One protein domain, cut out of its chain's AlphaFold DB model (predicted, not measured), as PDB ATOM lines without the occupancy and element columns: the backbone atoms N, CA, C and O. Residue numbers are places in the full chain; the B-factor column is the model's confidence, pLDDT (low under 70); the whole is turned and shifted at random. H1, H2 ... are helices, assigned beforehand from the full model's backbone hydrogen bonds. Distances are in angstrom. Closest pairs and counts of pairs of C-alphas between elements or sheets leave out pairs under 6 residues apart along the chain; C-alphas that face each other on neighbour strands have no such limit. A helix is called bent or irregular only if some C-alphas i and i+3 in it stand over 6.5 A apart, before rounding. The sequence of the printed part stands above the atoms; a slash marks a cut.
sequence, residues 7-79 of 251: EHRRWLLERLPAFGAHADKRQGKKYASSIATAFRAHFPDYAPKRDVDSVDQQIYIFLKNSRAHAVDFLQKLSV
ATOM      1  N   GLU A   7       3.001   8.916 -22.695       86.75
ATOM      2  CA  GLU A   7       2.872   7.520 -22.259       86.75
ATOM      3  C   GLU A   7       2.030   7.364 -20.978       86.75
ATOM      4  O   GLU A   7       1.146   6.509 -20.914       86.75
ATOM      5  N   HIS A   8       2.212   8.256 -19.995       89.94
ATOM      6  CA  HIS A   8       1.403   8.286 -18.773       89.94
ATOM      7  C   HIS A   8      -0.064   8.596 -19.098       89.94
ATOM      8  O   HIS A   8      -0.976   7.994 -18.531       89.94
ATOM      9  N   ARG A   9      -0.297   9.544 -20.018       87.44
ATOM     10  CA  ARG A   9      -1.641   9.940 -20.458       87.44
ATOM     11  C   ARG A   9      -2.349   8.784 -21.143       87.44
ATOM     12  O   ARG A   9      -3.481   8.494 -20.771       87.44
ATOM     13  N   ARG A  10      -1.688   8.100 -22.082       84.12
ATOM     14  CA  ARG A  10      -2.248   6.942 -22.795       84.12
ATOM     15  C   ARG A  10      -2.671   5.844 -21.823       84.12
ATOM     16  O   ARG A  10      -3.824   5.422 -21.846       84.12
ATOM     17  N   TRP A  11      -1.786   5.484 -20.897       91.75
ATOM     18  CA  TRP A  11      -2.079   4.492 -19.864       91.75
ATOM     19  C   TRP A  11      -3.274   4.898 -18.991       91.75
ATOM     20  O   TRP A  11      -4.145   4.087 -18.687       91.75
ATOM     21  N   LEU A  12      -3.370   6.169 -18.592       89.69
ATOM     22  CA  LEU A  12      -4.500   6.653 -17.796       89.69
ATOM     23  C   LEU A  12      -5.811   6.693 -18.597       89.69
ATOM     24  O   LEU A  12      -6.861   6.358 -18.051       89.69
ATOM     25  N   LEU A  13      -5.767   7.047 -19.882       84.69
ATOM     26  CA  LEU A  13      -6.945   7.085 -20.753       84.69
ATOM     27  C   LEU A  13      -7.564   5.696 -20.970       84.69
ATOM     28  O   LEU A  13      -8.787   5.581 -20.960       84.69
ATOM     29  N   GLU A  14      -6.763   4.632 -21.050       84.50
ATOM     30  CA  GLU A  14      -7.265   3.242 -21.098       84.50
ATOM     31  C   GLU A  14      -8.125   2.872 -19.876       84.50
ATOM     32  O   GLU A  14      -9.000   2.011 -19.945       84.50
ATOM     33  N   ARG A  15      -7.897   3.537 -18.741       89.69
ATOM     34  CA  ARG A  15      -8.592   3.299 -17.463       89.69
ATOM     35  C   ARG A  15      -9.754   4.267 -17.235       89.69
ATOM     36  O   ARG A  15     -10.456   4.177 -16.223       89.69
ATOM     37  N   LEU A  16     -10.003   5.167 -18.186       83.56
ATOM     38  CA  LEU A  16     -11.082   6.146 -18.130       83.56
ATOM     39  C   LEU A  16     -12.491   5.517 -18.073       83.56
ATOM     40  O   LEU A  16     -13.301   6.018 -17.288       83.56
ATOM     41  N   PRO A  17     -12.810   4.417 -18.796       78.62
ATOM     42  CA  PRO A  17     -14.125   3.773 -18.701       78.62
ATOM     43  C   PRO A  17     -14.420   3.232 -17.295       78.62
ATOM     44  O   PRO A  17     -15.488   3.482 -16.733       78.62
ATOM     45  N   ALA A  18     -13.441   2.556 -16.688       81.31
ATOM     46  CA  ALA A  18     -13.551   2.041 -15.326       81.31
ATOM     47  C   ALA A  18     -13.663   3.188 -14.308       81.31
ATOM     48  O   ALA A  18     -14.544   3.167 -13.446       81.31
ATOM     49  N   PHE A  19     -12.856   4.245 -14.456       86.25
ATOM     50  CA  PHE A  19     -13.004   5.460 -13.653       86.25
ATOM     51  C   PHE A  19     -14.411   6.065 -13.761       86.25
ATOM     52  O   PHE A  19     -14.973   6.466 -12.743       86.25
ATOM     53  N   GLY A  20     -14.996   6.106 -14.963       79.81
ATOM     54  CA  GLY A  20     -16.366   6.566 -15.202       79.81
ATOM     55  C   GLY A  20     -17.393   5.799 -14.366       79.81
ATOM     56  O   GLY A  20     -18.114   6.413 -13.578       79.81
ATOM     57  N   ALA A  21     -17.371   4.465 -14.446       78.38
ATOM     58  CA  ALA A  21     -18.275   3.590 -13.695       78.38
ATOM     59  C   ALA A  21     -18.162   3.768 -12.167       78.38
ATOM     60  O   ALA A  21     -19.165   3.744 -11.448       78.38
ATOM     61  N   HIS A  22     -16.949   3.988 -11.651       85.81
ATOM     62  CA  HIS A  22     -16.739   4.275 -10.229       85.81
ATOM     63  C   HIS A  22     -17.158   5.698  -9.849       85.81
ATOM     64  O   HIS A  22     -17.723   5.914  -8.776       85.81
ATOM     65  N   ALA A  23     -16.902   6.686 -10.701       82.56
ATOM     66  CA  ALA A  23     -17.270   8.071 -10.447       82.56
ATOM     67  C   ALA A  23     -18.796   8.263 -10.365       82.56
ATOM     68  O   ALA A  23     -19.243   9.027  -9.510       82.56
ATOM     69  N   ASP A  24     -19.582   7.518 -11.146       78.56
ATOM     70  CA  ASP A  24     -21.056   7.541 -11.084       78.56
ATOM     71  C   ASP A  24     -21.605   7.032  -9.748       78.56
ATOM     72  O   ASP A  24     -22.602   7.539  -9.238       78.56
ATOM     73  N   LYS A  25     -20.881   6.115  -9.101       83.62
ATOM     74  CA  LYS A  25     -21.171   5.628  -7.743       83.62
ATOM     75  C   LYS A  25     -20.561   6.506  -6.642       83.62
ATOM     76  O   LYS A  25     -20.465   6.073  -5.499       83.62
ATOM     77  N   ARG A  26     -20.099   7.723  -6.970       85.62
ATOM     78  CA  ARG A  26     -19.338   8.628  -6.079       85.62
ATOM     79  C   ARG A  26     -18.020   8.033  -5.550       85.62
ATOM     80  O   ARG A  26     -17.482   8.495  -4.549       85.62
ATOM     81  N   GLN A  27     -17.452   7.047  -6.245       89.00
ATOM     82  CA  GLN A  27     -16.234   6.320  -5.857       89.00
ATOM     83  C   GLN A  27     -15.001   6.664  -6.712       89.00
ATOM     84  O   GLN A  27     -13.963   6.021  -6.582       89.00
ATOM     85  N   GLY A  28     -15.059   7.698  -7.559       86.00
ATOM     86  CA  GLY A  28     -13.958   8.048  -8.473       86.00
ATOM     87  C   GLY A  28     -12.624   8.350  -7.771       86.00
ATOM     88  O   GLY A  28     -11.569   7.960  -8.263       86.00
ATOM     89  N   LYS A  29     -12.655   8.976  -6.582       89.88
ATOM     90  CA  LYS A  29     -11.445   9.193  -5.764       89.88
ATOM     91  C   LYS A  29     -10.849   7.875  -5.255       89.88
ATOM     92  O   LYS A  29      -9.641   7.683  -5.327       89.88
ATOM     93  N   LYS A  30     -11.700   6.949  -4.796       89.31
ATOM     94  CA  LYS A  30     -11.285   5.622  -4.311       89.31
ATOM     95  C   LYS A  30     -10.643   4.800  -5.431       89.31
ATOM     96  O   LYS A  30      -9.617   4.171  -5.208       89.31
ATOM     97  N   TYR A  31     -11.201   4.870  -6.640       91.50
ATOM     98  CA  TYR A  31     -10.627   4.218  -7.815       91.50
ATOM     99  C   TYR A  31      -9.264   4.807  -8.209       91.50
ATOM    100  O   TYR A  31      -8.310   4.060  -8.417       91.50
ATOM    101  N   ALA A  32      -9.142   6.140  -8.254       90.81
ATOM    102  CA  ALA A  32      -7.869   6.808  -8.540       90.81
ATOM    103  C   ALA A  32      -6.773   6.412  -7.534       90.81
ATOM    104  O   ALA A  32      -5.644   6.135  -7.932       90.81
ATOM    105  N   SER A  33      -7.134   6.300  -6.251       91.44
ATOM    106  CA  SER A  33      -6.248   5.787  -5.204       91.44
ATOM    107  C   SER A  33      -5.857   4.322  -5.440       91.44
ATOM    108  O   SER A  33      -4.675   3.994  -5.380       91.44
ATOM    109  N   SER A  34      -6.802   3.450  -5.817       91.19
ATOM    110  CA  SER A  34      -6.499   2.031  -6.064       91.19
ATOM    111  C   SER A  34      -5.581   1.786  -7.264       91.19
ATOM    112  O   SER A  34      -4.797   0.842  -7.246       91.19
ATOM    113  N   ILE A  35      -5.638   2.634  -8.298       92.75
ATOM    114  CA  ILE A  35      -4.764   2.489  -9.472       92.75
ATOM    115  C   ILE A  35      -3.426   3.217  -9.318       92.75
ATOM    116  O   ILE A  35      -2.537   3.007 -10.138       92.75
ATOM    117  N   ALA A  36      -3.253   4.044  -8.283       90.56
ATOM    118  CA  ALA A  36      -2.015   4.791  -8.066       90.56
ATOM    119  C   ALA A  36      -0.816   3.866  -7.811       90.56
ATOM    120  O   ALA A  36       0.279   4.129  -8.304       90.56
ATOM    121  N   THR A  37      -1.028   2.751  -7.106       87.06
ATOM    122  CA  THR A  37       0.005   1.727  -6.892       87.06
ATOM    123  C   THR A  37       0.426   1.079  -8.211       87.06
ATOM    124  O   THR A  37       1.616   1.000  -8.503       87.06
ATOM    125  N   ALA A  38      -0.540   0.689  -9.048       89.75
ATOM    126  CA  ALA A  38      -0.266   0.116 -10.367       89.75
ATOM    127  C   ALA A  38       0.407   1.129 -11.309       89.75
ATOM    128  O   ALA A  38       1.293   0.767 -12.074       89.75
ATOM    129  N   PHE A  39       0.025   2.404 -11.217       91.50
ATOM    130  CA  PHE A  39       0.632   3.483 -11.988       91.50
ATOM    131  C   PHE A  39       2.111   3.673 -11.627       91.50
ATOM    132  O   PHE A  39       2.946   3.737 -12.521       91.50
ATOM    133  N   ARG A  40       2.456   3.695 -10.332       88.75
ATOM    134  CA  ARG A  40       3.856   3.792  -9.874       88.75
ATOM    135  C   ARG A  40       4.685   2.563 -10.242       88.75
ATOM    136  O   ARG A  40       5.854   2.706 -10.562       88.75
ATOM    137  N   ALA A  41       4.085   1.372 -10.215       87.06
ATOM    138  CA  ALA A  41       4.765   0.149 -10.639       87.06
ATOM    139  C   ALA A  41       5.063   0.146 -12.149       87.06
ATOM    140  O   ALA A  41       6.088  -0.375 -12.572       87.06
ATOM    141  N   HIS A  42       4.174   0.732 -12.956       89.50
ATOM    142  CA  HIS A  42       4.340   0.818 -14.406       89.50
ATOM    143  C   HIS A  42       5.242   1.986 -14.839       89.50
ATOM    144  O   HIS A  42       5.931   1.886 -15.848       89.50
ATOM    145  N   PHE A  43       5.266   3.072 -14.060       90.88
ATOM    146  CA  PHE A  43       6.093   4.259 -14.285       90.88
ATOM    147  C   PHE A  43       6.920   4.585 -13.030       90.88
ATOM    148  O   PHE A  43       6.587   5.529 -12.302       90.88
ATOM    149  N   PRO A  44       7.989   3.816 -12.752       84.69
ATOM    150  CA  PRO A  44       8.800   3.992 -11.545       84.69
ATOM    151  C   PRO A  44       9.499   5.358 -11.494       84.69
ATOM    152  O   PRO A  44       9.687   5.910 -10.412       84.69
ATOM    153  N   ASP A  45       9.795   5.946 -12.656       84.44
ATOM    154  CA  ASP A  45      10.471   7.244 -12.782       84.44
ATOM    155  C   ASP A  45       9.522   8.449 -12.644       84.44
ATOM    156  O   ASP A  45       9.920   9.606 -12.819       84.44
ATOM    157  N   TYR A  46       8.235   8.213 -12.372       82.88
ATOM    158  CA  TYR A  46       7.267   9.293 -12.233       82.88
ATOM    159  C   TYR A  46       7.434  10.049 -10.909       82.88
ATOM    160  O   TYR A  46       7.067   9.557  -9.839       82.88
ATOM    161  N   ALA A  47       7.873  11.306 -10.999       76.44
ATOM    162  CA  ALA A  47       7.903  12.239  -9.878       76.44
ATOM    163  C   ALA A  47       6.725  13.241  -9.950       76.44
ATOM    164  O   ALA A  47       6.605  13.978 -10.938       76.44
ATOM    165  N   PRO A  48       5.849  13.316  -8.927       71.00
ATOM    166  CA  PRO A  48       4.812  14.343  -8.863       71.00
ATOM    167  C   PRO A  48       5.428  15.754  -8.762       71.00
ATOM    168  O   PRO A  48       6.473  15.947  -8.145       71.00
ATOM    169  N   LYS A  49       4.777  16.767  -9.358       66.69
ATOM    170  CA  LYS A  49       5.162  18.182  -9.165       66.69
ATOM    171  C   LYS A  49       5.022  18.603  -7.691       66.69
ATOM    172  O   LYS A  49       4.051  18.211  -7.052       66.69
ATOM    173  N   ARG A  50       5.943  19.467  -7.228       58.22
ATOM    174  CA  ARG A  50       6.089  19.968  -5.839       58.22
ATOM    175  C   ARG A  50       4.822  20.536  -5.179       58.22
ATOM    176  O   ARG A  50       4.771  20.539  -3.963       58.22
ATOM    177  N   ASP A  51       3.825  20.974  -5.952       60.88
ATOM    178  CA  ASP A  51       2.632  21.656  -5.415       60.88
ATOM    179  C   ASP A  51       1.368  20.769  -5.385       60.88
ATOM    180  O   ASP A  51       0.274  21.242  -5.079       60.88
ATOM    181  N   VAL A  52       1.477  19.486  -5.762       58.78
ATOM    182  CA  VAL A  52       0.378  18.509  -5.666       58.78
ATOM    183  C   VAL A  52       0.939  17.208  -5.097       58.78
ATOM    184  O   VAL A  52       1.399  16.341  -5.845       58.78
ATOM    185  N   ASP A  53       0.875  17.083  -3.773       64.19
ATOM    186  CA  ASP A  53       1.625  16.100  -2.976       64.19
ATOM    187  C   ASP A  53       1.248  14.630  -3.203       64.19
ATOM    188  O   ASP A  53       1.938  13.729  -2.724       64.19
ATOM    189  N   SER A  54       0.181  14.335  -3.952       80.94
ATOM    190  CA  SER A  54      -0.301  12.964  -4.088       80.94
ATOM    191  C   SER A  54      -0.543  12.545  -5.546       80.94
ATOM    192  O   SER A  54      -1.255  13.182  -6.330       80.94
ATOM    193  N   VAL A  55       0.107  11.441  -5.940       83.62
ATOM    194  CA  VAL A  55       0.013  10.842  -7.286       83.62
ATOM    195  C   VAL A  55      -1.429  10.443  -7.598       83.62
ATOM    196  O   VAL A  55      -1.908  10.661  -8.707       83.62
ATOM    197  N   ASP A  56      -2.154   9.927  -6.609       87.69
ATOM    198  CA  ASP A  56      -3.574   9.597  -6.704       87.69
ATOM    199  C   ASP A  56      -4.455  10.834  -6.940       87.69
ATOM    200  O   ASP A  56      -5.390  10.764  -7.740       87.69
ATOM    201  N   GLN A  57      -4.141  11.991  -6.344       86.62
ATOM    202  CA  GLN A  57      -4.859  13.241  -6.610       86.62
ATOM    203  C   GLN A  57      -4.583  13.755  -8.027       86.62
ATOM    204  O   GLN A  57      -5.502  14.217  -8.705       86.62
ATOM    205  N   GLN A  58      -3.348  13.622  -8.513       88.06
ATOM    206  CA  GLN A  58      -2.985  13.963  -9.891       88.06
ATOM    207  C   GLN A  58      -3.699  13.067 -10.913       88.06
ATOM    208  O   GLN A  58      -4.280  13.574 -11.877       88.06
ATOM    209  N   ILE A  59      -3.741  11.757 -10.657       89.94
ATOM    210  CA  ILE A  59      -4.509  10.779 -11.436       89.94
ATOM    211  C   ILE A  59      -6.000  11.129 -11.416       89.94
ATOM    212  O   ILE A  59      -6.634  11.193 -12.469       89.94
ATOM    213  N   TYR A  60      -6.562  11.414 -10.239       90.19
ATOM    214  CA  TYR A  60      -7.970  11.779 -10.093       90.19
ATOM    215  C   TYR A  60      -8.328  13.030 -10.900       90.19
ATOM    216  O   TYR A  60      -9.316  13.021 -11.631       90.19
ATOM    217  N   ILE A  61      -7.532  14.100 -10.790       88.00
ATOM    218  CA  ILE A  61      -7.759  15.354 -11.524       88.00
ATOM    219  C   ILE A  61      -7.684  15.106 -13.032       88.00
ATOM    220  O   ILE A  61      -8.555  15.567 -13.771       88.00
ATOM    221  N   PHE A  62      -6.683  14.352 -13.493       89.00
ATOM    222  CA  PHE A  62      -6.537  14.034 -14.909       89.00
ATOM    223  C   PHE A  62      -7.709  13.213 -15.443       89.00
ATOM    224  O   PHE A  62      -8.285  13.593 -16.458       89.00
ATOM    225  N   LEU A  63      -8.112  12.141 -14.758       88.44
ATOM    226  CA  LEU A  63      -9.237  11.303 -15.182       88.44
ATOM    227  C   LEU A  63     -10.569  12.053 -15.103       88.44
ATOM    228  O   LEU A  63     -11.402  11.912 -15.990       88.44
ATOM    229  N   LYS A  64     -10.766  12.906 -14.092       87.38
ATOM    230  CA  LYS A  64     -11.952  13.767 -13.978       87.38
ATOM    231  C   LYS A  64     -12.057  14.741 -15.154       87.38
ATOM    232  O   LYS A  64     -13.129  14.853 -15.745       87.38
ATOM    233  N   ASN A  65     -10.964  15.419 -15.498       84.56
ATOM    234  CA  ASN A  65     -10.945  16.378 -16.604       84.56
ATOM    235  C   ASN A  65     -11.046  15.659 -17.954       84.56
ATOM    236  O   ASN A  65     -11.850  16.042 -18.795       84.56
ATOM    237  N   SER A  66     -10.316  14.557 -18.131       81.44
ATOM    238  CA  SER A  66     -10.384  13.734 -19.344       81.44
ATOM    239  C   SER A  66     -11.770  13.129 -19.531       81.44
ATOM    240  O   SER A  66     -12.251  13.069 -20.649       81.44
ATOM    241  N   ARG A  67     -12.471  12.764 -18.451       74.38
ATOM    242  CA  ARG A  67     -13.876  12.343 -18.506       74.38
ATOM    243  C   ARG A  67     -14.773  13.480 -18.990       74.38
ATOM    244  O   ARG A  67     -15.652  13.233 -19.801       74.38
ATOM    245  N   ALA A  68     -14.572  14.710 -18.521       63.84
ATOM    246  CA  ALA A  68     -15.360  15.851 -18.992       63.84
ATOM    247  C   ALA A  68     -15.201  16.094 -20.506       63.84
ATOM    248  O   ALA A  68     -16.164  16.520 -21.137       63.84
ATOM    249  N   HIS A  69     -14.029  15.767 -21.065       59.88
ATOM    250  CA  HIS A  69     -13.717  15.878 -22.494       59.88
ATOM    251  C   HIS A  69     -13.998  14.604 -23.315       59.88
ATOM    252  O   HIS A  69     -14.191  14.708 -24.512       59.88
ATOM    253  N   ALA A  70     -14.028  13.412 -22.711       56.94
ATOM    254  CA  ALA A  70     -14.304  12.138 -23.391       56.94
ATOM    255  C   ALA A  70     -15.784  11.730 -23.333       56.94
ATOM    256  O   ALA A  70     -16.257  10.989 -24.187       56.94
ATOM    257  N   VAL A  71     -16.550  12.260 -22.370       50.41
ATOM    258  CA  VAL A  71     -18.028  12.217 -22.349       50.41
ATOM    259  C   VAL A  71     -18.585  13.245 -23.353       50.41
ATOM    260  O   VAL A  71     -19.607  13.899 -23.125       50.41
ATOM    261  N   ASP A  72     -17.864  13.439 -24.459       46.81
ATOM    262  CA  ASP A  72     -18.126  14.460 -25.453       46.81
ATOM    263  C   ASP A  72     -19.380  14.065 -26.220       46.81
ATOM    264  O   ASP A  72     -19.410  13.058 -26.923       46.81
ATOM    265  N   PHE A  73     -20.431  14.851 -25.990       42.97
ATOM    266  CA  PHE A  73     -21.674  14.981 -26.748       42.97
ATOM    267  C   PHE A  73     -22.486  13.704 -27.061       42.97
ATOM    268  O   PHE A  73     -23.639  13.600 -26.646       42.97
ATOM    269  N   LEU A  74     -21.903  12.707 -27.720       36.84
ATOM    270  CA  LEU A  74     -22.545  11.467 -28.154       36.84
ATOM    271  C   LEU A  74     -22.960  10.565 -26.989       36.84
ATOM    272  O   LEU A  74     -24.034   9.977 -27.046       36.84
ATOM    273  N   GLN A  75     -22.193  10.502 -25.895       41.47
ATOM    274  CA  GLN A  75     -22.585   9.696 -24.730       41.47
ATOM    275  C   GLN A  75     -23.697  10.363 -23.897       41.47
ATOM    276  O   GLN A  75     -24.532   9.688 -23.300       41.47
ATOM    277  N   LYS A  76     -23.768  11.704 -23.906       42.91
ATOM    278  CA  LYS A  76     -24.903  12.462 -23.345       42.91
ATOM    279  C   LYS A  76     -26.175  12.314 -24.188       42.91
ATOM    280  O   LYS A  76     -27.262  12.456 -23.638       42.91
ATOM    281  N   LEU A  77     -26.035  12.023 -25.484       36.22
ATOM    282  CA  LEU A  77     -27.133  11.674 -26.390       36.22
ATOM    283  C   LEU A  77     -27.510  10.182 -26.323       36.22
ATOM    284  O   LEU A  77     -28.667   9.846 -26.546       36.22
ATOM    285  N   SER A  78     -26.562   9.290 -26.007       34.41
ATOM    286  CA  SER A  78     -26.777   7.833 -25.999       34.41
ATOM    287  C   SER A  78     -27.353   7.293 -24.691       34.41
ATOM    288  O   SER A  78     -27.892   6.188 -24.665       34.41
ATOM    289  N   VAL A  79     -27.210   8.023 -23.582       36.50
ATOM    290  CA  VAL A  79     -27.951   7.698 -22.366       36.50
ATOM    291  C   VAL A  79     -29.367   8.210 -22.577       36.50
ATOM    292  O   VAL A  79     -29.607   9.414 -22.516       36.50
TER     293      VAL A  79
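Overview. This is residues 7 to 79 of the 251 residues of an uncharacterized protein of Dacryopinax primogenitus (strain DJM 731) (UniProt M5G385). One long helix, H4, crosses over a bent layer of three helices, H1, H2 and H3, and touches each of them; H2 and H3 form a hairpin. A loop, residues 43 to 54, swings round from H3 to H4 at one end of the body, and a tail, residues 72 to 79 with the short H5, sticks out at the other. The printed part has 73 residues with five named helices, in the order H1 to H5, and no named strand; the class is all helix. The whole is compact, with a radius of gyration of the C-alphas of 12.8 A, yet elongated, spanning 40 by 24 by 22 A, and the tail adds to its length.

Along the chain. H1 is residues 7 to 14, 11.1 A from first to last C-alpha, and begins at C-alpha 7, (2.872, 7.520, -22.259). H2 is residues 16 to 24, 12.3 A long. H3 is residues 28 to 42, 20.5 A long; it is irregular, but only just, with C-alphas 34 and 37 lying 6.6 A apart. H4 is residues 55 to 70, 21.6 A long, and begins at C-alpha 55, (0.013, 10.842, -7.286). H5 is residues 74 to 78 and ends at C-alpha 78, (-26.777, 7.833, -25.999).

Arrangement. H4 is the hub, touching three helices, H1, H2 and H3; over the four pairs of helices that touch, one of them at a shallow tilt, the packing is mostly crossed, with the helices' lines at large angles to each other. With residues 59 to 66 alone it touches H1, at a steep tilt of 60 degrees, the same way; their closest C-alphas, of Leu 12 and Leu 63, are 7.1 A apart. With residues 63 to 67 alone it touches H2, about perpendicular at 86 degrees; the closest C-alphas, of Leu 16 and Leu 63, are 6.2 A apart. With residues 55 to 60 alone it touches H3, at a steep tilt of 67 degrees, opposite ways; the closest C-alphas, of Ser 33 and Asp 56, are 4.9 A apart. H2 and H3 are a hairpin at a shallow tilt of 27 degrees; H3 touches H2 with residues 28 to 32 alone, and the closest C-alphas, of His 22 and Gly 28, are 5.0 A apart. H1 and H2 meet only through their link, H1 and H3 are near each other, and H5 is apart from the other four. Every O i to N i+4 pair is within hydrogen-bond range in H1, H2, H4 and H5; in H3 it is 9 of 11.

Size, cuts and confidence. The C-alphas farthest apart, of Arg 50 and Ser 78, are 40.4 A apart. Residues 72 to 79 stand free, and the body without them spans 30 by 21 by 19 A. The printed part has no cut. The link from H3 to H4 is long, with 12 residues; the other three are tight. The mean pLDDT of the printed part is 77.8; residues 49 to 53 and 68 to 79 are under 70, and H5 has a mean of 38.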